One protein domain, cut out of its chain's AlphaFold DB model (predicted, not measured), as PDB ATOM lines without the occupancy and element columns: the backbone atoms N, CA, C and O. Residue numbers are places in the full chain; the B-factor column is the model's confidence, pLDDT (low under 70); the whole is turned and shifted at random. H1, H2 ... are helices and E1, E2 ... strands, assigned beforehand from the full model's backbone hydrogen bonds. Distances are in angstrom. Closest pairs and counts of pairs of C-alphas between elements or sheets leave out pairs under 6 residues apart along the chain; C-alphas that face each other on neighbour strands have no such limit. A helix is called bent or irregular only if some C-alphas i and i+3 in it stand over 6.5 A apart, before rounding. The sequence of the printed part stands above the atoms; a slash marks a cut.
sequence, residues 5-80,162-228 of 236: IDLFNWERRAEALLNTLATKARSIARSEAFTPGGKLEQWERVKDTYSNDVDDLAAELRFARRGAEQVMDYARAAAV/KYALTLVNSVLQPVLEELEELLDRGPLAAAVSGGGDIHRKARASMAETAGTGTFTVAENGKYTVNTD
ATOM      1  N   ILE A   5      21.408 -94.832  19.273       92.25
ATOM      2  CA  ILE A   5      21.767 -95.477  18.009       92.25
ATOM      3  C   ILE A   5      20.496 -95.904  17.282       92.25
ATOM      4  O   ILE A   5      19.724 -96.708  17.799       92.25
ATOM      5  N   ASP A   6      20.294 -95.372  16.077       93.12
ATOM      6  CA  ASP A   6      19.270 -95.843  15.140       93.12
ATOM      7  C   ASP A   6      19.817 -97.044  14.362       93.12
ATOM      8  O   ASP A   6      20.731 -96.905  13.545       93.12
ATOM      9  N   LEU A   7      19.245 -98.220  14.617       92.38
ATOM     10  CA  LEU A   7      19.714 -99.489  14.066       92.38
ATOM     11  C   LEU A   7      19.534 -99.582  12.541       92.38
ATOM     12  O   LEU A   7      20.377-100.170  11.865       92.38
ATOM     13  N   PHE A   8      18.486 -98.971  11.975       91.62
ATOM     14  CA  PHE A   8      18.272 -98.959  10.521       91.62
ATOM     15  C   PHE A   8      19.285 -98.053   9.825       91.62
ATOM     16  O   PHE A   8      19.841 -98.394   8.777       91.62
ATOM     17  N   ASN A   9      19.545 -96.880  10.407       92.69
ATOM     18  CA  ASN A   9      20.556 -95.978   9.870       92.69
ATOM     19  C   ASN A   9      21.968 -96.568  10.010       92.69
ATOM     20  O   ASN A   9      22.780 -96.417   9.093       92.69
ATOM     21  N   TRP A  10      22.246 -97.257  11.121       94.44
ATOM     22  CA  TRP A  10      23.494 -97.990  11.330       94.44
ATOM     23  C   TRP A  10      23.699 -99.043  10.235       94.44
ATOM     24  O   TRP A  10      24.733 -99.012   9.568       94.44
ATOM     25  N   GLU A  11      22.696 -99.895   9.965       93.06
ATOM     26  CA  GLU A  11      22.783-100.917   8.911       93.06
ATOM     27  C   GLU A  11      23.097-100.264   7.566       93.06
ATOM     28  O   GLU A  11      24.102-100.581   6.936       93.06
ATOM     29  N   ARG A  12      22.307 -99.265   7.163       92.00
ATOM     30  CA  ARG A  12      22.494 -98.565   5.887       92.00
ATOM     31  C   ARG A  12      23.900 -97.972   5.734       92.00
ATOM     32  O   ARG A  12      24.468 -98.025   4.641       92.00
ATOM     33  N   ARG A  13      24.461 -97.385   6.800       94.00
ATOM     34  CA  ARG A  13      25.838 -96.854   6.805       94.00
ATOM     35  C   ARG A  13      26.859 -97.976   6.626       94.00
ATOM     36  O   ARG A  13      27.729 -97.857   5.764       94.00
ATOM     37  N   ALA A  14      26.718 -99.064   7.380       92.56
ATOM     38  CA  ALA A  14      27.593-100.227   7.288       92.56
ATOM     39  C   ALA A  14      27.551-100.860   5.884       92.56
ATOM     40  O   ALA A  14      28.591-101.141   5.287       92.56
ATOM     41  N   GLU A  15      26.366-100.989   5.285       89.94
ATOM     42  CA  GLU A  15      26.213-101.508   3.924       89.94
ATOM     43  C   GLU A  15      26.840-100.600   2.865       89.94
ATOM     44  O   GLU A  15      27.503-101.081   1.943       89.94
ATOM     45  N   ALA A  16      26.658 -99.283   2.981       90.06
ATOM     46  CA  ALA A  16      27.270 -98.323   2.070       90.06
ATOM     47  C   ALA A  16      28.807 -98.380   2.133       90.06
ATOM     48  O   ALA A  16      29.476 -98.346   1.091       90.06
ATOM     49  N   LEU A  17      29.363 -98.523   3.337       91.69
ATOM     50  CA  LEU A  17      30.799 -98.680   3.541       91.69
ATOM     51  C   LEU A  17      31.303-100.002   2.949       91.69
ATOM     52  O   LEU A  17      32.271-100.005   2.186       91.69
ATOM     53  N   LEU A  18      30.581-101.100   3.181       88.38
ATOM     54  CA  LEU A  18      30.906-102.420   2.640       88.38
ATOM     55  C   LEU A  18      30.896-102.405   1.107       88.38
ATOM     56  O   LEU A  18      31.814-102.912   0.462       88.38
ATOM     57  N   ASN A  19      29.892-101.761   0.504       88.00
ATOM     58  CA  ASN A  19      29.799-101.567  -0.944       88.00
ATOM     59  C   ASN A  19      31.014-100.815  -1.499       88.00
ATOM     60  O   ASN A  19      31.566-101.191  -2.541       88.00
ATOM     61  N   THR A  20      31.425 -99.759  -0.802       90.31
ATOM     62  CA  THR A  20      32.540 -98.894  -1.195       90.31
ATOM     63  C   THR A  20      33.868 -99.640  -1.111       90.31
ATOM     64  O   THR A  20      34.615 -99.674  -2.094       90.31
ATOM     65  N   LEU A  21      34.136-100.297   0.020       88.75
ATOM     66  CA  LEU A  21      35.335-101.107   0.232       88.75
ATOM     67  C   LEU A  21      35.416-102.256  -0.773       88.75
ATOM     68  O   LEU A  21      36.455-102.438  -1.406       88.75
ATOM     69  N   ALA A  22      34.308-102.962  -1.021       86.38
ATOM     70  CA  ALA A  22      34.276-104.061  -1.984       86.38
ATOM     71  C   ALA A  22      34.567-103.573  -3.409       86.38
ATOM     72  O   ALA A  22      35.298-104.220  -4.160       86.38
ATOM     73  N   THR A  23      34.036-102.410  -3.791       85.69
ATOM     74  CA  THR A  23      34.291-101.812  -5.109       85.69
ATOM     75  C   THR A  23      35.763-101.425  -5.267       85.69
ATOM     76  O   THR A  23      36.372-101.720  -6.298       85.69
ATOM     77  N   LYS A  24      36.366-100.816  -4.238       89.31
ATOM     78  CA  LYS A  24      37.793-100.459  -4.238       89.31
ATOM     79  C   LYS A  24      38.689-101.693  -4.266       89.31
ATOM     80  O   LYS A  24      39.600-101.744  -5.090       89.31
ATOM     81  N   ALA A  25      38.388-102.704  -3.453       86.06
ATOM     82  CA  ALA A  25      39.111-103.971  -3.433       86.06
ATOM     83  C   ALA A  25      39.079-104.647  -4.813       86.06
ATOM     84  O   ALA A  25      40.124-105.029  -5.334       86.06
ATOM     85  N   ARG A  26      37.907-104.703  -5.468       83.88
ATOM     86  CA  ARG A  26      37.772-105.233  -6.839       83.88
ATOM     87  C   ARG A  26      38.580-104.435  -7.860       83.88
ATOM     88  O   ARG A  26      39.232-105.036  -8.709       83.88
ATOM     89  N   SER A  27      38.542-103.106  -7.786       85.44
ATOM     90  CA  SER A  27      39.302-102.234  -8.691       85.44
ATOM     91  C   SER A  27      40.812-102.479  -8.573       85.44
ATOM     92  O   SER A  27      41.491-102.694  -9.577       85.44
ATOM     93  N   ILE A  28      41.328-102.557  -7.343       85.69
ATOM     94  CA  ILE A  28      42.744-102.845  -7.073       85.69
ATOM     95  C   ILE A  28      43.112-104.262  -7.535       85.69
ATOM     96  O   ILE A  28      44.138-104.451  -8.190       85.69
ATOM     97  N   ALA A  29      42.262-105.253  -7.253       83.50
ATOM     98  CA  ALA A  29      42.489-106.639  -7.652       83.50
ATOM     99  C   ALA A  29      42.577-106.802  -9.179       83.50
ATOM    100  O   ALA A  29      43.483-107.484  -9.666       83.50
ATOM    101  N   ARG A  30      41.685-106.142  -9.934       83.69
ATOM    102  CA  ARG A  30      41.617-106.209 -11.407       83.69
ATOM    103  C   ARG A  30      42.627-105.313 -12.123       83.69
ATOM    104  O   ARG A  30      42.824-105.480 -13.319       83.69
ATOM    105  N   SER A  31      43.264-104.380 -11.421       81.44
ATOM    106  CA  SER A  31      44.272-103.512 -12.025       81.44
ATOM    107  C   SER A  31      45.487-104.317 -12.499       81.44
ATOM    108  O   SER A  31      46.122-105.033 -11.717       81.44
ATOM    109  N   GLU A  32      45.832-104.165 -13.776       83.38
ATOM    110  CA  GLU A  32      47.072-104.684 -14.373       83.38
ATOM    111  C   GLU A  32      48.265-103.740 -14.144       83.38
ATOM    112  O   GLU A  32      49.413-104.123 -14.347       83.38
ATOM    113  N   ALA A  33      48.013-102.514 -13.668       83.06
ATOM    114  CA  ALA A  33      49.039-101.494 -13.456       83.06
ATOM    115  C   ALA A  33      49.900-101.727 -12.201       83.06
ATOM    116  O   ALA A  33      50.909-101.049 -12.012       83.06
ATOM    117  N   PHE A  34      49.507-102.660 -11.326       79.12
ATOM    118  CA  PHE A  34      50.176-102.909 -10.052       79.12
ATOM    119  C   PHE A  34      50.682-104.349  -9.952       79.12
ATOM    120  O   PHE A  34      49.962-105.306 -10.245       79.12
ATOM    121  N   THR A  35      51.907-104.502  -9.447       83.19
ATOM    122  CA  THR A  35      52.418-105.792  -8.967       83.19
ATOM    123  C   THR A  35      51.619-106.252  -7.737       83.19
ATOM    124  O   THR A  35      50.944-105.433  -7.108       83.19
ATOM    125  N   PRO A  36      51.701-107.531  -7.326       79.38
ATOM    126  CA  PRO A  36      51.047-107.998  -6.100       79.38
ATOM    127  C   PRO A  36      51.380-107.155  -4.853       79.38
ATOM    128  O   PRO A  36      50.479-106.820  -4.092       79.38
ATOM    129  N   GLY A  37      52.642-106.733  -4.688       80.69
ATOM    130  CA  GLY A  37      53.049-105.823  -3.607       80.69
ATOM    131  C   GLY A  37      52.438-104.424  -3.741       80.69
ATOM    132  O   GLY A  37      51.914-103.887  -2.772       80.69
ATOM    133  N   GLY A  38      52.386-103.872  -4.959       85.00
ATOM    134  CA  GLY A  38      51.726-102.588  -5.210       85.00
ATOM    135  C   GLY A  38      50.216-102.618  -4.945       85.00
ATOM    136  O   GLY A  38      49.654-101.621  -4.500       85.00
ATOM    137  N   LYS A  39      49.545-103.758  -5.162       84.81
ATOM    138  CA  LYS A  39      48.123-103.937  -4.813       84.81
ATOM    139  C   LYS A  39      47.898-103.889  -3.302       84.81
ATOM    140  O   LYS A  39      46.929-103.274  -2.864       84.81
ATOM    141  N   LEU A  40      48.797-104.492  -2.524       83.94
ATOM    142  CA  LEU A  40      48.774-104.417  -1.062       83.94
ATOM    143  C   LEU A  40      49.003-102.987  -0.566       83.94
ATOM    144  O   LEU A  40      48.202-102.488   0.210       83.94
ATOM    145  N   GLU A  41      50.013-102.282  -1.081       88.75
ATOM    146  CA  GLU A  41      50.268-100.882  -0.703       88.75
ATOM    147  C   GLU A  41      49.079 -99.956  -1.002       88.75
ATOM    148  O   GLU A  41      48.777 -99.049  -0.227       88.75
ATOM    149  N   GLN A  42      48.389-100.168  -2.128       90.25
ATOM    150  CA  GLN A  42      47.168 -99.419  -2.440       90.25
ATOM    151  C   GLN A  42      46.021 -99.780  -1.499       90.25
ATOM    152  O   GLN A  42      45.227 -98.908  -1.151       90.25
ATOM    153  N   TRP A  43      45.926-101.047  -1.087       90.31
ATOM    154  CA  TRP A  43      44.917-101.468  -0.128       90.31
ATOM    155  C   TRP A  43      45.149-100.866   1.256       90.31
ATOM    156  O   TRP A  43      44.198-100.345   1.825       90.31
ATOM    157  N   GLU A  44      46.387-100.834   1.752       90.69
ATOM    158  CA  GLU A  44      46.708-100.210   3.045       90.69
ATOM    159  C   GLU A  44      46.291 -98.734   3.080       90.69
ATOM    160  O   GLU A  44      45.649 -98.292   4.025       90.69
ATOM    161  N   ARG A  45      46.500 -97.978   1.993       92.12
ATOM    162  CA  ARG A  45      46.012 -96.585   1.911       92.12
ATOM    163  C   ARG A  45      44.489 -96.482   1.967       92.12
ATOM    164  O   ARG A  45      43.949 -95.522   2.515       92.12
ATOM    165  N   VAL A  46      43.784 -97.436   1.357       91.06
ATOM    166  CA  VAL A  46      42.319 -97.504   1.444       91.06
ATOM    167  C   VAL A  46      41.909 -97.845   2.873       91.06
ATOM    168  O   VAL A  46      41.037 -97.173   3.410       91.06
ATOM    169  N   LYS A  47      42.557 -98.828   3.500       90.75
ATOM    170  CA  LYS A  47      42.310 -99.238   4.882       90.75
ATOM    171  C   LYS A  47      42.476 -98.065   5.847       90.75
ATOM    172  O   LYS A  47      41.528 -97.766   6.559       90.75
ATOM    173  N   ASP A  48      43.585 -97.333   5.770       91.50
ATOM    174  CA  ASP A  48      43.839 -96.129   6.578       91.50
ATOM    175  C   ASP A  48      42.761 -95.047   6.403       91.50
ATOM    176  O   ASP A  48      42.498 -94.264   7.311       91.50
ATOM    177  N   THR A  49      42.122 -94.987   5.230       94.06
ATOM    178  CA  THR A  49      41.060 -94.007   4.963       94.06
ATOM    179  C   THR A  49      39.747 -94.368   5.661       94.06
ATOM    180  O   THR A  49      38.986 -93.471   6.009       94.06
ATOM    181  N   TYR A  50      39.461 -95.663   5.834       92.88
ATOM    182  CA  TYR A  50      38.155 -96.167   6.276       92.88
ATOM    183  C   TYR A  50      38.193 -96.895   7.627       92.88
ATOM    184  O   TYR A  50      37.140 -97.296   8.116       92.88
ATOM    185  N   SER A  51      39.368 -97.078   8.236       92.12
ATOM    186  CA  SER A  51      39.511 -97.794   9.511       92.12
ATOM    187  C   SER A  51      38.703 -97.130  10.619       92.12
ATOM    188  O   SER A  51      37.945 -97.805  11.303       92.12
ATOM    189  N   ASN A  52      38.783 -95.800  10.716       94.06
ATOM    190  CA  ASN A  52      38.050 -95.036  11.723       94.06
ATOM    191  C   ASN A  52      36.532 -95.185  11.552       94.06
ATOM    192  O   ASN A  52      35.827 -95.335  12.540       94.06
ATOM    193  N   ASP A  53      36.030 -95.215  10.312       93.75
ATOM    194  CA  ASP A  53      34.598 -95.402  10.054       93.75
ATOM    195  C   ASP A  53      34.115 -96.787  10.528       93.75
ATOM    196  O   ASP A  53      32.997 -96.917  11.029       93.75
ATOM    197  N   VAL A  54      34.942 -97.831  10.380       93.50
ATOM    198  CA  VAL A  54      34.620 -99.180  10.878       93.50
ATOM    199  C   VAL A  54      34.741 -99.258  12.399       93.50
ATOM    200  O   VAL A  54      33.853 -99.824  13.036       93.50
ATOM    201  N   ASP A  55      35.761 -98.638  12.991       94.88
ATOM    202  CA  ASP A  55      35.921 -98.556  14.446       94.88
ATOM    203  C   ASP A  55      34.748 -97.809  15.108       94.88
ATOM    204  O   ASP A  55      34.245 -98.234  16.154       94.88
ATOM    205  N   ASP A  56      34.262 -96.739  14.473       94.94
ATOM    206  CA  ASP A  56      33.082 -95.989  14.907       94.94
ATOM    207  C   ASP A  56      31.821 -96.860  14.839       94.94
ATOM    208  O   ASP A  56      31.069 -96.936  15.814       94.94
ATOM    209  N   LEU A  57      31.606 -97.591  13.737       95.38
ATOM    210  CA  LEU A  57      30.487 -98.534  13.623       95.38
ATOM    211  C   LEU A  57      30.560 -99.639  14.687       95.38
ATOM    212  O   LEU A  57      29.532 -99.978  15.280       95.38
ATOM    213  N   ALA A  58      31.754-100.162  14.976       95.00
ATOM    214  CA  ALA A  58      31.975-101.147  16.031       95.00
ATOM    215  C   ALA A  58      31.680-100.576  17.428       95.00
ATOM    216  O   ALA A  58      31.076-101.244  18.275       95.00
ATOM    217  N   ALA A  59      32.073 -99.330  17.694       94.50
ATOM    218  CA  ALA A  59      31.738 -98.640  18.932       94.50
ATOM    219  C   ALA A  59      30.221 -98.432  19.069       94.50
ATOM    220  O   ALA A  59      29.654 -98.811  20.096       94.50
ATOM    221  N   GLU A  60      29.561 -97.915  18.030       94.62
ATOM    222  CA  GLU A  60      28.105 -97.741  17.960       94.62
ATOM    223  C   GLU A  60      27.358 -99.060  18.209       94.62
ATOM    224  O   GLU A  60      26.422 -99.092  19.008       94.62
ATOM    225  N   LEU A  61      27.812-100.171  17.622       94.31
ATOM    226  CA  LEU A  61      27.193-101.480  17.829       94.31
ATOM    227  C   LEU A  61      27.340-101.969  19.279       94.31
ATOM    228  O   LEU A  61      26.389-102.494  19.858       94.31
ATOM    229  N   ARG A  62      28.500-101.741  19.912       94.12
ATOM    230  CA  ARG A  62      28.698-102.032  21.345       94.12
ATOM    231  C   ARG A  62      27.811-101.168  22.241       94.12
ATOM    232  O   ARG A  62      27.349-101.655  23.272       94.12
ATOM    233  N   PHE A  63      27.577 -99.903  21.884       93.19
ATOM    234  CA  PHE A  63      26.625 -99.042  22.597       93.19
ATOM    235  C   PHE A  63      25.195 -99.564  22.457       93.19
ATOM    236  O   PHE A  63      24.506 -99.704  23.462       93.19
ATOM    237  N   ALA A  64      24.777 -99.909  21.237       93.25
ATOM    238  CA  ALA A  64      23.455-100.468  20.973       93.25
ATOM    239  C   ALA A  64      23.230-101.786  21.726       93.25
ATOM    240  O   ALA A  64      22.169-101.978  22.314       93.25
ATOM    241  N   ARG A  65      24.240-102.664  21.771       95.06
ATOM    242  CA  ARG A  65      24.182-103.917  22.533       95.06
ATOM    243  C   ARG A  65      24.005-103.677  24.029       95.06
ATOM    244  O   ARG A  65      23.092-104.240  24.617       95.06
ATOM    245  N   ARG A  66      24.839-102.822  24.629       93.50
ATOM    246  CA  ARG A  66      24.721-102.481  26.057       93.50
ATOM    247  C   ARG A  66      23.383-101.826  26.372       93.50
ATOM    248  O   ARG A  66      22.766-102.161  27.371       93.50
ATOM    249  N   GLY A  67      22.918-100.942  25.494       92.38
ATOM    250  CA  GLY A  67      21.591-100.358  25.602       92.38
ATOM    251  C   GLY A  67      20.495-101.420  25.569       92.38
ATOM    252  O   GLY A  67      19.625-101.404  26.428       92.38
ATOM    253  N   ALA A  68      20.569-102.383  24.645       93.38
ATOM    254  CA  ALA A  68      19.617-103.488  24.566       93.38
ATOM    255  C   ALA A  68      19.610-104.321  25.859       93.38
ATOM    256  O   ALA A  68      18.538-104.585  26.387       93.38
ATOM    257  N   GLU A  69      20.786-104.647  26.404       93.44
ATOM    258  CA  GLU A  69      20.952-105.366  27.680       93.44
ATOM    259  C   GLU A  69      20.431-104.571  28.901       93.44
ATOM    260  O   GLU A  69      20.141-105.165  29.932       93.44
ATOM    261  N   GLN A  70      20.285-103.243  28.802       91.50
ATOM    262  CA  GLN A  70      19.770-102.378  29.876       91.50
ATOM    263  C   GLN A  70      18.280-102.029  29.752       91.50
ATOM    264  O   GLN A  70      17.740-101.332  30.614       91.50
ATOM    265  N   VAL A  71      17.591-102.484  28.701       90.69
ATOM    266  CA  VAL A  71      16.175-102.152  28.461       90.69
ATOM    267  C   VAL A  71      15.293-102.558  29.644       90.69
ATOM    268  O   VAL A  71      14.463-101.765  30.092       90.69
ATOM    269  N   MET A  72      15.487-103.767  30.178       89.25
ATOM    270  CA  MET A  72      14.696-104.264  31.307       89.25
ATOM    271  C   MET A  72      14.978-103.505  32.598       89.25
ATOM    272  O   MET A  72      14.040-103.166  33.318       89.25
ATOM    273  N   ASP A  73      16.239-103.184  32.875       87.00
ATOM    274  CA  ASP A  73      16.612-102.413  34.062       87.00
ATOM    275  C   ASP A  73      16.024-101.001  34.011       87.00
ATOM    276  O   ASP A  73      15.461-100.520  34.998       87.00
ATOM    277  N   TYR A  74      16.066-100.362  32.837       86.75
ATOM    278  CA  TYR A  74      15.421 -99.072  32.620       86.75
ATOM    279  C   TYR A  74      13.901 -99.154  32.818       86.75
ATOM    280  O   TYR A  74      13.329 -98.324  33.527       86.75
ATOM    281  N   ALA A  75      13.240-100.157  32.234       88.00
ATOM    282  CA  ALA A  75      11.797-100.336  32.366       88.00
ATOM    283  C   ALA A  75      11.376-100.623  33.815       88.00
ATOM    284  O   ALA A  75      10.382-100.070  34.284       88.00
ATOM    285  N   ARG A  76      12.158-101.422  34.552       85.56
ATOM    286  CA  ARG A  76      11.955-101.656  35.989       85.56
ATOM    287  C   ARG A  76      12.072-100.359  36.766       85.56
ATOM    288  O   ARG A  76      11.133-100.006  37.470       85.56
ATOM    289  N   ALA A  77      13.165 -99.619  36.602       84.44
ATOM    290  CA  ALA A  77      13.352 -98.344  37.288       84.44
ATOM    291  C   ALA A  77      12.220 -97.348  36.969       84.44
ATOM    292  O   ALA A  77      11.723 -96.668  37.864       84.44
ATOM    293  N   ALA A  78      11.756 -97.305  35.716       85.94
ATOM    294  CA  ALA A  78      10.645 -96.453  35.300       85.94
ATOM    295  C   ALA A  78       9.294 -96.880  35.904       85.94
ATOM    296  O   ALA A  78       8.494 -96.028  36.284       85.94
ATOM    297  N   ALA A  79       9.033 -98.184  36.003       86.06
ATOM    298  CA  ALA A  79       7.785 -98.720  36.540       86.06
ATOM    299  C   ALA A  79       7.710 -98.635  38.067       86.06
ATOM    300  O   ALA A  79       6.657 -98.366  38.641       86.06
ATOM    301  N   VAL A  80       8.828 -98.907  38.721       85.25
ATOM    302  CA  VAL A  80       8.921 -99.084  40.165       85.25
ATOM    303  C   VAL A  80       9.239 -97.773  40.870       85.25
ATOM    304  O   VAL A  80       8.737 -97.538  41.965       85.25
ATOM    305  N   LYS A 162      14.557-108.530  23.807       90.44
ATOM    306  CA  LYS A 162      14.804-109.751  23.022       90.44
ATOM    307  C   LYS A 162      14.933-109.436  21.537       90.44
ATOM    308  O   LYS A 162      15.785-110.000  20.844       90.44
ATOM    309  N   TYR A 163      14.093-108.529  21.048       89.50
ATOM    310  CA  TYR A 163      14.112-108.119  19.656       89.50
ATOM    311  C   TYR A 163      15.366-107.314  19.310       89.50
ATOM    312  O   TYR A 163      16.049-107.643  18.344       89.50
ATOM    313  N   ALA A 164      15.726-106.323  20.127       91.19
ATOM    314  CA  ALA A 164      16.929-105.514  19.966       91.19
ATOM    315  C   ALA A 164      18.189-106.387  19.966       91.19
ATOM    316  O   ALA A 164      19.015-106.269  19.065       91.19
ATOM    317  N   LEU A 165      18.303-107.322  20.915       93.69
ATOM    318  CA  LEU A 165      19.412-108.276  20.977       93.69
ATOM    319  C   LEU A 165      19.469-109.176  19.741       93.69
ATOM    320  O   LEU A 165      20.555-109.468  19.247       93.69
ATOM    321  N   THR A 166      18.318-109.596  19.215       91.00
ATOM    322  CA  THR A 166      18.265-110.381  17.976       91.00
ATOM    323  C   THR A 166      18.765-109.569  16.785       91.00
ATOM    324  O   THR A 166      19.581-110.064  16.012       91.00
ATOM    325  N   LEU A 167      18.324-108.318  16.642       90.56
ATOM    326  CA  LEU A 167      18.759-107.440  15.555       90.56
ATOM    327  C   LEU A 167      20.260-107.142  15.650       90.56
ATOM    328  O   LEU A 167      20.995-107.313  14.681       90.56
ATOM    329  N   VAL A 168      20.745-106.783  16.836       93.44
ATOM    330  CA  VAL A 168      22.167-106.511  17.070       93.44
ATOM    331  C   VAL A 168      23.025-107.737  16.748       93.44
ATOM    332  O   VAL A 168      23.964-107.628  15.966       93.44
ATOM    333  N   ASN A 169      22.695-108.908  17.298       92.06
ATOM    334  CA  ASN A 169      23.560-110.087  17.199       92.06
ATOM    335  C   ASN A 169      23.428-110.842  15.870       92.06
ATOM    336  O   ASN A 169      24.405-111.419  15.405       92.06
ATOM    337  N   SER A 170      22.238-110.866  15.265       88.81
ATOM    338  CA  SER A 170      21.962-111.711  14.093       88.81
ATOM    339  C   SER A 170      21.878-110.937  12.781       88.81
ATOM    340  O   SER A 170      21.960-111.554  11.721       88.81
ATOM    341  N   VAL A 171      21.704-109.612  12.829       88.62
ATOM    342  CA  VAL A 171      21.601-108.760  11.632       88.62
ATOM    343  C   VAL A 171      22.819-107.850  11.526       88.62
ATOM    344  O   VAL A 171      23.548-107.916  10.540       88.62
ATOM    345  N   LEU A 172      23.088-107.047  12.559       92.69
ATOM    346  CA  LEU A 172      24.105-105.993  12.497       92.69
ATOM    347  C   LEU A 172      25.536-106.510  12.691       92.69
ATOM    348  O   LEU A 172      26.426-106.167  11.912       92.69
ATOM    349  N   GLN A 173      25.755-107.364  13.692       93.75
ATOM    350  CA  GLN A 173      27.064-107.952  13.989       93.75
ATOM    351  C   GLN A 173      27.672-108.691  12.777       93.75
ATOM    352  O   GLN A 173      28.827-108.414  12.454       93.75
ATOM    353  N   PRO A 174      26.928-109.520  12.017       90.75
ATOM    354  CA  PRO A 174      27.454-110.120  10.790       90.75
ATOM    355  C   PRO A 174      27.891-109.107   9.720       90.75
ATOM    356  O   PRO A 174      28.823-109.385   8.965       90.75
ATOM    357  N   VAL A 175      27.238-107.937   9.627       90.44
ATOM    358  CA  VAL A 175      27.645-106.877   8.683       90.44
ATOM    359  C   VAL A 175      28.990-106.289   9.096       90.44
ATOM    360  O   VAL A 175      29.852-106.074   8.243       90.44
ATOM    361  N   LEU A 176      29.171-106.044  10.398       92.88
ATOM    362  CA  LEU A 176      30.430-105.542  10.941       92.88
ATOM    363  C   LEU A 176      31.566-106.546  10.731       92.88
ATOM    364  O   LEU A 176      32.631-106.167  10.259       92.88
ATOM    365  N   GLU A 177      31.324-107.828  10.993       90.19
ATOM    366  CA  GLU A 177      32.319-108.883  10.775       90.19
ATOM    367  C   GLU A 177      32.743-108.977   9.304       90.19
ATOM    368  O   GLU A 177      33.919-109.171   9.005       90.19
ATOM    369  N   GLU A 178      31.809-108.805   8.361       87.12
ATOM    370  CA  GLU A 178      32.132-108.771   6.931       87.12
ATOM    371  C   GLU A 178      32.949-107.525   6.550       87.12
ATOM    372  O   GLU A 178      33.855-107.611   5.718       87.12
ATOM    373  N   LEU A 179      32.658-106.374   7.164       89.56
ATOM    374  CA  LEU A 179      33.440-105.146   7.001       89.56
ATOM    375  C   LEU A 179      34.872-105.308   7.516       89.56
ATOM    376  O   LEU A 179      35.813-104.980   6.794       89.56
ATOM    377  N   GLU A 180      35.034-105.828   8.732       90.75
ATOM    378  CA  GLU A 180      36.335-106.085   9.356       90.75
ATOM    379  C   GLU A 180      37.136-107.117   8.550       90.75
ATOM    380  O   GLU A 180      38.303-106.885   8.227       90.75
ATOM    381  N   GLU A 181      36.496-108.217   8.134       86.81
ATOM    382  CA  GLU A 181      37.109-109.246   7.287       86.81
ATOM    383  C   GLU A 181      37.593-108.652   5.954       86.81
ATOM    384  O   GLU A 181      38.694-108.964   5.489       86.81
ATOM    385  N   LEU A 182      36.791-107.782   5.335       85.00
ATOM    386  CA  LEU A 182      37.154-107.133   4.083       85.00
ATOM    387  C   LEU A 182      38.279-106.110   4.270       85.00
ATOM    388  O   LEU A 182      39.174-106.068   3.428       85.00
ATOM    389  N   LEU A 183      38.260-105.309   5.341       87.81
ATOM    390  CA  LEU A 183      39.342-104.372   5.664       87.81
ATOM    391  C   LEU A 183      40.674-105.090   5.878       87.81
ATOM    392  O   LEU A 183      41.703-104.622   5.385       87.81
ATOM    393  N   ASP A 184      40.656-106.219   6.580       85.50
ATOM    394  CA  ASP A 184      41.862-106.988   6.879       85.50
ATOM    395  C   ASP A 184      42.416-107.704   5.638       85.50
ATOM    396  O   ASP A 184      43.597-107.592   5.315       85.50
ATOM    397  N   ARG A 185      41.555-108.401   4.886       78.88
ATOM    398  CA  ARG A 185      41.986-109.256   3.762       78.88
ATOM    399  C   ARG A 185      42.129-108.516   2.435       78.88
ATOM    400  O   ARG A 185      42.876-108.951   1.551       78.88
ATOM    401  N   GLY A 186      41.372-107.439   2.261       77.75
ATOM    402  CA  GLY A 186      41.391-106.596   1.076       77.75
ATOM    403  C   GLY A 186      41.242-107.340  -0.251       77.75
ATOM    404  O   GLY A 186      40.383-108.215  -0.383       77.75
ATOM    405  N   PRO A 187      42.059-107.013  -1.271       69.69
ATOM    406  CA  PRO A 187      41.966-107.627  -2.593       69.69
ATOM    407  C   PRO A 187      42.441-109.091  -2.632       69.69
ATOM    408  O   PRO A 187      42.330-109.716  -3.687       69.69
ATOM    409  N   LEU A 188      42.983-109.636  -1.533       60.41
ATOM    410  CA  LEU A 188      43.548-110.991  -1.454       60.41
ATOM    411  C   LEU A 188      42.662-111.996  -0.690       60.41
ATOM    412  O   LEU A 188      43.101-113.121  -0.443       60.41
ATOM    413  N   ALA A 189      41.427-111.641  -0.315       55.91
ATOM    414  CA  ALA A 189      40.527-112.540   0.410       55.91
ATOM    415  C   ALA A 189      40.276-113.869  -0.347       55.91
ATOM    416  O   ALA A 189      39.718-113.888  -1.442       55.91
ATOM    417  N   ALA A 190      40.642-115.006   0.258       43.38
ATOM    418  CA  ALA A 190      40.562-116.345  -0.345       43.38
ATOM    419  C   ALA A 190      39.131-116.920  -0.504       43.38
ATOM    420  O   ALA A 190      38.972-118.030  -1.003       43.38
ATOM    421  N   ALA A 191      38.081-116.171  -0.142       42.53
ATOM    422  CA  ALA A 191      36.683-116.521  -0.432       42.53
ATOM    423  C   ALA A 191      36.248-116.168  -1.873       42.53
ATOM    424  O   ALA A 191      35.074-116.272  -2.221       42.53
ATOM    425  N   VAL A 192      37.197-115.802  -2.740       39.47
ATOM    426  CA  VAL A 192      37.042-115.824  -4.201       39.47
ATOM    427  C   VAL A 192      37.346-117.246  -4.695       39.47
ATOM    428  O   VAL A 192      38.301-117.493  -5.432       39.47
ATOM    429  N   SER A 193      36.572-118.231  -4.241       33.34
ATOM    430  CA  SER A 193      36.642-119.578  -4.804       33.34
ATOM    431  C   SER A 193      35.972-119.564  -6.178       33.34
ATOM    432  O   SER A 193      34.775-119.793  -6.299       33.34
ATOM    433  N   GLY A 194      36.771-119.278  -7.205       37.88
ATOM    434  CA  GLY A 194      36.376-119.365  -8.609       37.88
ATOM    435  C   GLY A 194      35.791-118.068  -9.164       37.88
ATOM    436  O   GLY A 194      34.606-117.804  -9.033       37.88
ATOM    437  N   GLY A 195      36.622-117.298  -9.870       35.03
ATOM    438  CA  GLY A 195      36.141-116.248 -10.771       35.03
ATOM    439  C   GLY A 195      35.947-114.864 -10.150       35.03
ATOM    440  O   GLY A 195      34.869-114.307 -10.242       35.03
ATOM    441  N   GLY A 196      36.999-114.262  -9.590       42.56
ATOM    442  CA  GLY A 196      37.189-112.798  -9.605       42.56
ATOM    443  C   GLY A 196      36.142-111.888  -8.939       42.56
ATOM    444  O   GLY A 196      36.228-110.669  -9.136       42.56
ATOM    445  N   ASP A 197      35.202-112.428  -8.162       48.94
ATOM    446  CA  ASP A 197      34.153-111.667  -7.487       48.94
ATOM    447  C   ASP A 197      34.220-111.838  -5.965       48.94
ATOM    448  O   ASP A 197      34.254-112.940  -5.422       48.94
ATOM    449  N   ILE A 198      34.230-110.704  -5.258       53.47
ATOM    450  CA  ILE A 198      34.026-110.655  -3.805       53.47
ATOM    451  C   ILE A 198      32.557-111.012  -3.562       53.47
ATOM    452  O   ILE A 198      31.680-110.163  -3.787       53.47
ATOM    453  N   HIS A 199      32.300-112.263  -3.178       50.78
ATOM    454  CA  HIS A 199      30.977-112.762  -2.814       50.78
ATOM    455  C   HIS A 199      30.584-112.226  -1.439       50.78
ATOM    456  O   HIS A 199      31.283-112.454  -0.456       50.78
ATOM    457  N   ARG A 200      29.455-111.519  -1.379       58.19
ATOM    458  CA  ARG A 200      28.853-111.111  -0.106       58.19
ATOM    459  C   ARG A 200      28.159-112.301   0.525       58.19
ATOM    460  O   ARG A 200      27.505-113.066  -0.191       58.19
ATOM    461  N   LYS A 201      28.264-112.444   1.844       66.00
ATOM    462  CA  LYS A 201      27.464-113.435   2.571       66.00
ATOM    463  C   LYS A 201      25.998-113.001   2.483       66.00
ATOM    464  O   LYS A 201      25.671-111.843   2.735       66.00
ATOM    465  N   ALA A 202      25.112-113.913   2.085       66.81
ATOM    466  CA  ALA A 202      23.679-113.653   2.152       66.81
ATOM    467  C   ALA A 202      23.283-113.530   3.630       66.81
ATOM    468  O   ALA A 202      23.537-114.446   4.411       66.81
ATOM    469  N   ARG A 203      22.687-112.400   4.004       71.88
ATOM    470  CA  ARG A 203      22.229-112.104   5.364       71.88
ATOM    471  C   ARG A 203      20.837-111.492   5.308       71.88
ATOM    472  O   ARG A 203      20.506-110.842   4.318       71.88
ATOM    473  N   ALA A 204      20.053-111.715   6.357       78.62
ATOM    474  CA  ALA A 204      18.786-111.019   6.525       78.62
ATOM    475  C   ALA A 204      19.061-109.547   6.850       78.62
ATOM    476  O   ALA A 204      19.975-109.265   7.622       78.62
ATOM    477  N   SER A 205      18.285-108.637   6.273       83.75
ATOM    478  CA  SER A 205      18.356-107.199   6.573       83.75
ATOM    479  C   SER A 205      17.491-106.806   7.775       83.75
ATOM    480  O   SER A 205      16.589-107.553   8.188       83.75
ATOM    481  N   MET A 206      17.687-105.591   8.301       85.31
ATOM    482  CA  MET A 206      16.772-105.006   9.289       85.31
ATOM    483  C   MET A 206      15.360-104.920   8.719       85.31
ATOM    484  O   MET A 206      14.410-105.255   9.414       85.31
ATOM    485  N   ALA A 207      15.202-104.548   7.447       83.94
ATOM    486  CA  ALA A 207      13.888-104.461   6.810       83.94
ATOM    487  C   ALA A 207      13.179-105.827   6.722       83.94
ATOM    488  O   ALA A 207      11.977-105.933   6.962       83.94
ATOM    489  N   GLU A 208      13.916-106.897   6.424       83.81
ATOM    490  CA  GLU A 208      13.365-108.258   6.364       83.81
ATOM    491  C   GLU A 208      13.033-108.824   7.746       83.81
ATOM    492  O   GLU A 208      12.096-109.621   7.882       83.81
ATOM    493  N   THR A 209      13.783-108.412   8.772       81.75
ATOM    494  CA  THR A 209      13.654-108.930  10.138       81.75
ATOM    495  C   THR A 209      12.649-108.116  10.952       81.75
ATOM    496  O   THR A 209      11.703-108.696  11.484       81.75
ATOM    497  N   ALA A 210      12.807-106.790  10.975       81.06
ATOM    498  CA  ALA A 210      12.039-105.806  11.740       81.06
ATOM    499  C   ALA A 210      10.898-105.122  10.972       81.06
ATOM    500  O   ALA A 210      10.086-104.431  11.587       81.06
ATOM    501  N   GLY A 211      10.787-105.341   9.659       83.00
ATOM    502  CA  GLY A 211       9.881-104.572   8.808       83.00
ATOM    503  C   GLY A 211      10.420-103.167   8.540       83.00
ATOM    504  O   GLY A 211      11.591-102.875   8.761       83.00
ATOM    505  N   THR A 212       9.560-102.280   8.061       81.62
ATOM    506  CA  THR A 212       9.895-100.868   7.860       81.62
ATOM    507  C   THR A 212       9.623-100.058   9.122       81.62
ATOM    508  O   THR A 212       8.690-100.366   9.863       81.62
ATOM    509  N   GLY A 213      10.453 -99.042   9.391       84.88
ATOM    510  CA  GLY A 213      10.268 -98.186  10.559       84.88
ATOM    511  C   GLY A 213      11.543 -97.590  11.146       84.88
ATOM    512  O   GLY A 213      12.554 -97.449  10.459       84.88
ATOM    513  N   THR A 214      11.473 -97.248  12.432       86.31
ATOM    514  CA  THR A 214      12.601 -96.802  13.253       86.31
ATOM    515  C   THR A 214      12.772 -97.703  14.469       86.31
ATOM    516  O   THR A 214      11.802 -98.131  15.102       86.31
ATOM    517  N   PHE A 215      14.026 -97.988  14.805       90.44
ATOM    518  CA  PHE A 215      14.392 -98.689  16.028       90.44
ATOM    519  C   PHE A 215      15.627 -98.006  16.591       90.44
ATOM    520  O   PHE A 215      16.725 -98.151  16.054       90.44
ATOM    521  N   THR A 216      15.432 -97.265  17.672       92.00
ATOM    522  CA  THR A 216      16.496 -96.518  18.327       92.00
ATOM    523  C   THR A 216      16.715 -97.061  19.729       92.00
ATOM    524  O   THR A 216      15.754 -97.210  20.482       92.00
ATOM    525  N   VAL A 217      17.969 -97.336  20.082       91.19
ATOM    526  CA  VAL A 217      18.373 -97.778  21.423       91.19
ATOM    527  C   VAL A 217      19.441 -96.841  21.960       91.19
ATOM    528  O   VAL A 217      20.455 -96.597  21.305       91.19
ATOM    529  N   ALA A 218      19.218 -96.319  23.159       91.12
ATOM    530  CA  ALA A 218      20.199 -95.549  23.897       91.12
ATOM    531  C   ALA A 218      21.018 -96.445  24.825       91.12
ATOM    532  O   ALA A 218      20.525 -97.448  25.334       91.12
ATOM    533  N   GLU A 219      22.259 -96.041  25.098       89.44
ATOM    534  CA  GLU A 219      23.192 -96.785  25.962       89.44
ATOM    535  C   GLU A 219      22.616 -97.098  27.354       89.44
ATOM    536  O   GLU A 219      22.986 -98.100  27.949       89.44
ATOM    537  N   ASN A 220      21.703 -96.262  27.854       87.62
ATOM    538  CA  ASN A 220      21.071 -96.400  29.165       87.62
ATOM    539  C   ASN A 220      19.762 -97.214  29.161       87.62
ATOM    540  O   ASN A 220      18.957 -97.064  30.078       87.62
ATOM    541  N   GLY A 221      19.476 -97.961  28.094       85.69
ATOM    542  CA  GLY A 221      18.267 -98.780  27.985       85.69
ATOM    543  C   GLY A 221      17.014 -98.049  27.503       85.69
ATOM    544  O   GLY A 221      16.005 -98.698  27.237       85.69
ATOM    545  N   LYS A 222      17.049 -96.719  27.319       89.00
ATOM    546  CA  LYS A 222      15.934 -96.004  26.671       89.00
ATOM    547  C   LYS A 222      15.813 -96.432  25.219       89.00
ATOM    548  O   LYS A 222      16.818 -96.523  24.517       89.00
ATOM    549  N   TYR A 223      14.593 -96.613  24.737       90.31
ATOM    550  CA  TYR A 223      14.363 -97.020  23.359       90.31
ATOM    551  C   TYR A 223      13.213 -96.251  22.714       90.31
ATOM    552  O   TYR A 223      12.371 -95.649  23.374       90.31
ATOM    553  N   THR A 224      13.186 -96.255  21.388       88.50
ATOM    554  CA  THR A 224      12.048 -95.795  20.594       88.50
ATOM    555  C   THR A 224      11.854 -96.778  19.458       88.50
ATOM    556  O   THR A 224      12.766 -96.992  18.659       88.50
ATOM    557  N   VAL A 225      10.674 -97.388  19.394       85.06
ATOM    558  CA  VAL A 225      10.343 -98.393  18.386       85.06
ATOM    559  C   VAL A 225       9.081 -97.965  17.662       85.06
ATOM    560  O   VAL A 225       8.030 -97.781  18.270       85.06
ATOM    561  N   ASN A 226       9.192 -97.828  16.349       84.00
ATOM    562  CA  ASN A 226       8.064 -97.632  15.457       84.00
ATOM    563  C   ASN A 226       8.322 -98.460  14.204       84.00
ATOM    564  O   ASN A 226       8.829 -97.936  13.216       84.00
ATOM    565  N   THR A 227       8.059 -99.765  14.281       80.06
ATOM    566  CA  THR A 227       8.205-100.680  13.146       80.06
ATOM    567  C   THR A 227       6.901-101.402  12.877       80.06
ATOM    568  O   THR A 227       6.172-101.727  13.809       80.06
ATOM    569  N   ASP A 228       6.620-101.724  11.618       77.38
ATOM    570  CA  ASP A 228       5.356-102.372  11.239       77.38
ATOM    571  C   ASP A 228       5.204-103.788  11.826       77.38
ATOM    572  O   ASP A 228       4.093-104.302  11.944       77.38
TER     573      ASP A 228
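Overview. This is residues 5 to 80 and 162 to 228 of the 236 residues of an uncharacterized protein of Corynebacterium tuscaniense (UniProt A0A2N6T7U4). Three long helical runs, H1, H4 and the bent H2, lie lengthwise together in an elongated bundle, with a small two-stranded hairpin, E1 and E2, at the end where H1 begins. H3 extends the length past that same end, while a long loop from the far end of H4 runs back along the bundle to the short H5. The printed part has 143 residues, with five named helices and then two named strands in the order H1 H2 H3 H4 H5 E1 E2; the sheet is E1 - E2, antiparallel, and the class is mostly helix. It is loose, with a radius of gyration of the C-alphas of 18.1 A and spans of 66 by 27 by 20 A.

Along the chain. E1 is residues 213 to 218, 16.8 A long, and E2 is residues 223 to 227, 12.5 A long, ending at C-alpha 227 (8.205, -100.680, 13.146). H1, residues 7 to 30, is 34.3 A long from C-alpha 7 (19.714, -99.489, 14.066). H2, residues 36 to 69, was assigned as one helix by its hydrogen bonds but is bent, with C-alphas 49 and 52 lying 7.5 A apart; its arms are H2a, residues 36 to 49, 20.4 A, and H2b, residues 52 to 69, 25.6 A. H3 is residues 71 to 80, 14.1 A. H4, residues 162 to 188, is 37.8 A long and irregular, with C-alphas 184 and 187 lying 9.5 A apart. H5 is residues 206 to 210.

Arrangement. E1 and E2 form a hairpin, with N 214 and O 226 at 2.8 A and N 216 and O 224 at 2.9 A, within hydrogen-bond range. Residues 5 to 6 pair with residues 216 to 217 of E1, antiparallel. The closest C-alphas of H2b and E1 are those of Gly 67 and Ala 218, 5.3 A apart. H1, H2a, H2b and H4 form a bundle, helices side by side. H1 and H4 touch, closest at the C-alphas of Ala 25 and Pro 187, 4.7 A, the same way at a shallow tilt of 16 degrees. H2b touches H4, closest at the C-alphas of Ala 68 and Ala 164, 5.7 A, opposite ways at a shallow tilt of 19 degrees. H1 and H2a form a helical hairpin, closest at the C-alphas of Ile 28 and Lys 39, 5.9 A. H5 touches residues 7 to 11 of H1, closest at the C-alphas of Phe 8 and Met 206, 6.4 A. H3 and H2b meet only through their link. Every O i to N i+4 pair is within hydrogen-bond range in H1, H2a, H2b, H3 and H5, and 17 of 23 are in H4.

Size, cuts and confidence. The two C-alphas farthest apart are those of Ala 33 and Val 80, 67.0 A. Residues 81 to 161 are not printed; C-alphas 80 and 162 are 21.0 A apart across the cut. The link from H4 to H5, 17 residues, is long. Residues 187 to 202 have pLDDT under 70; the mean of the printed part is 84.3.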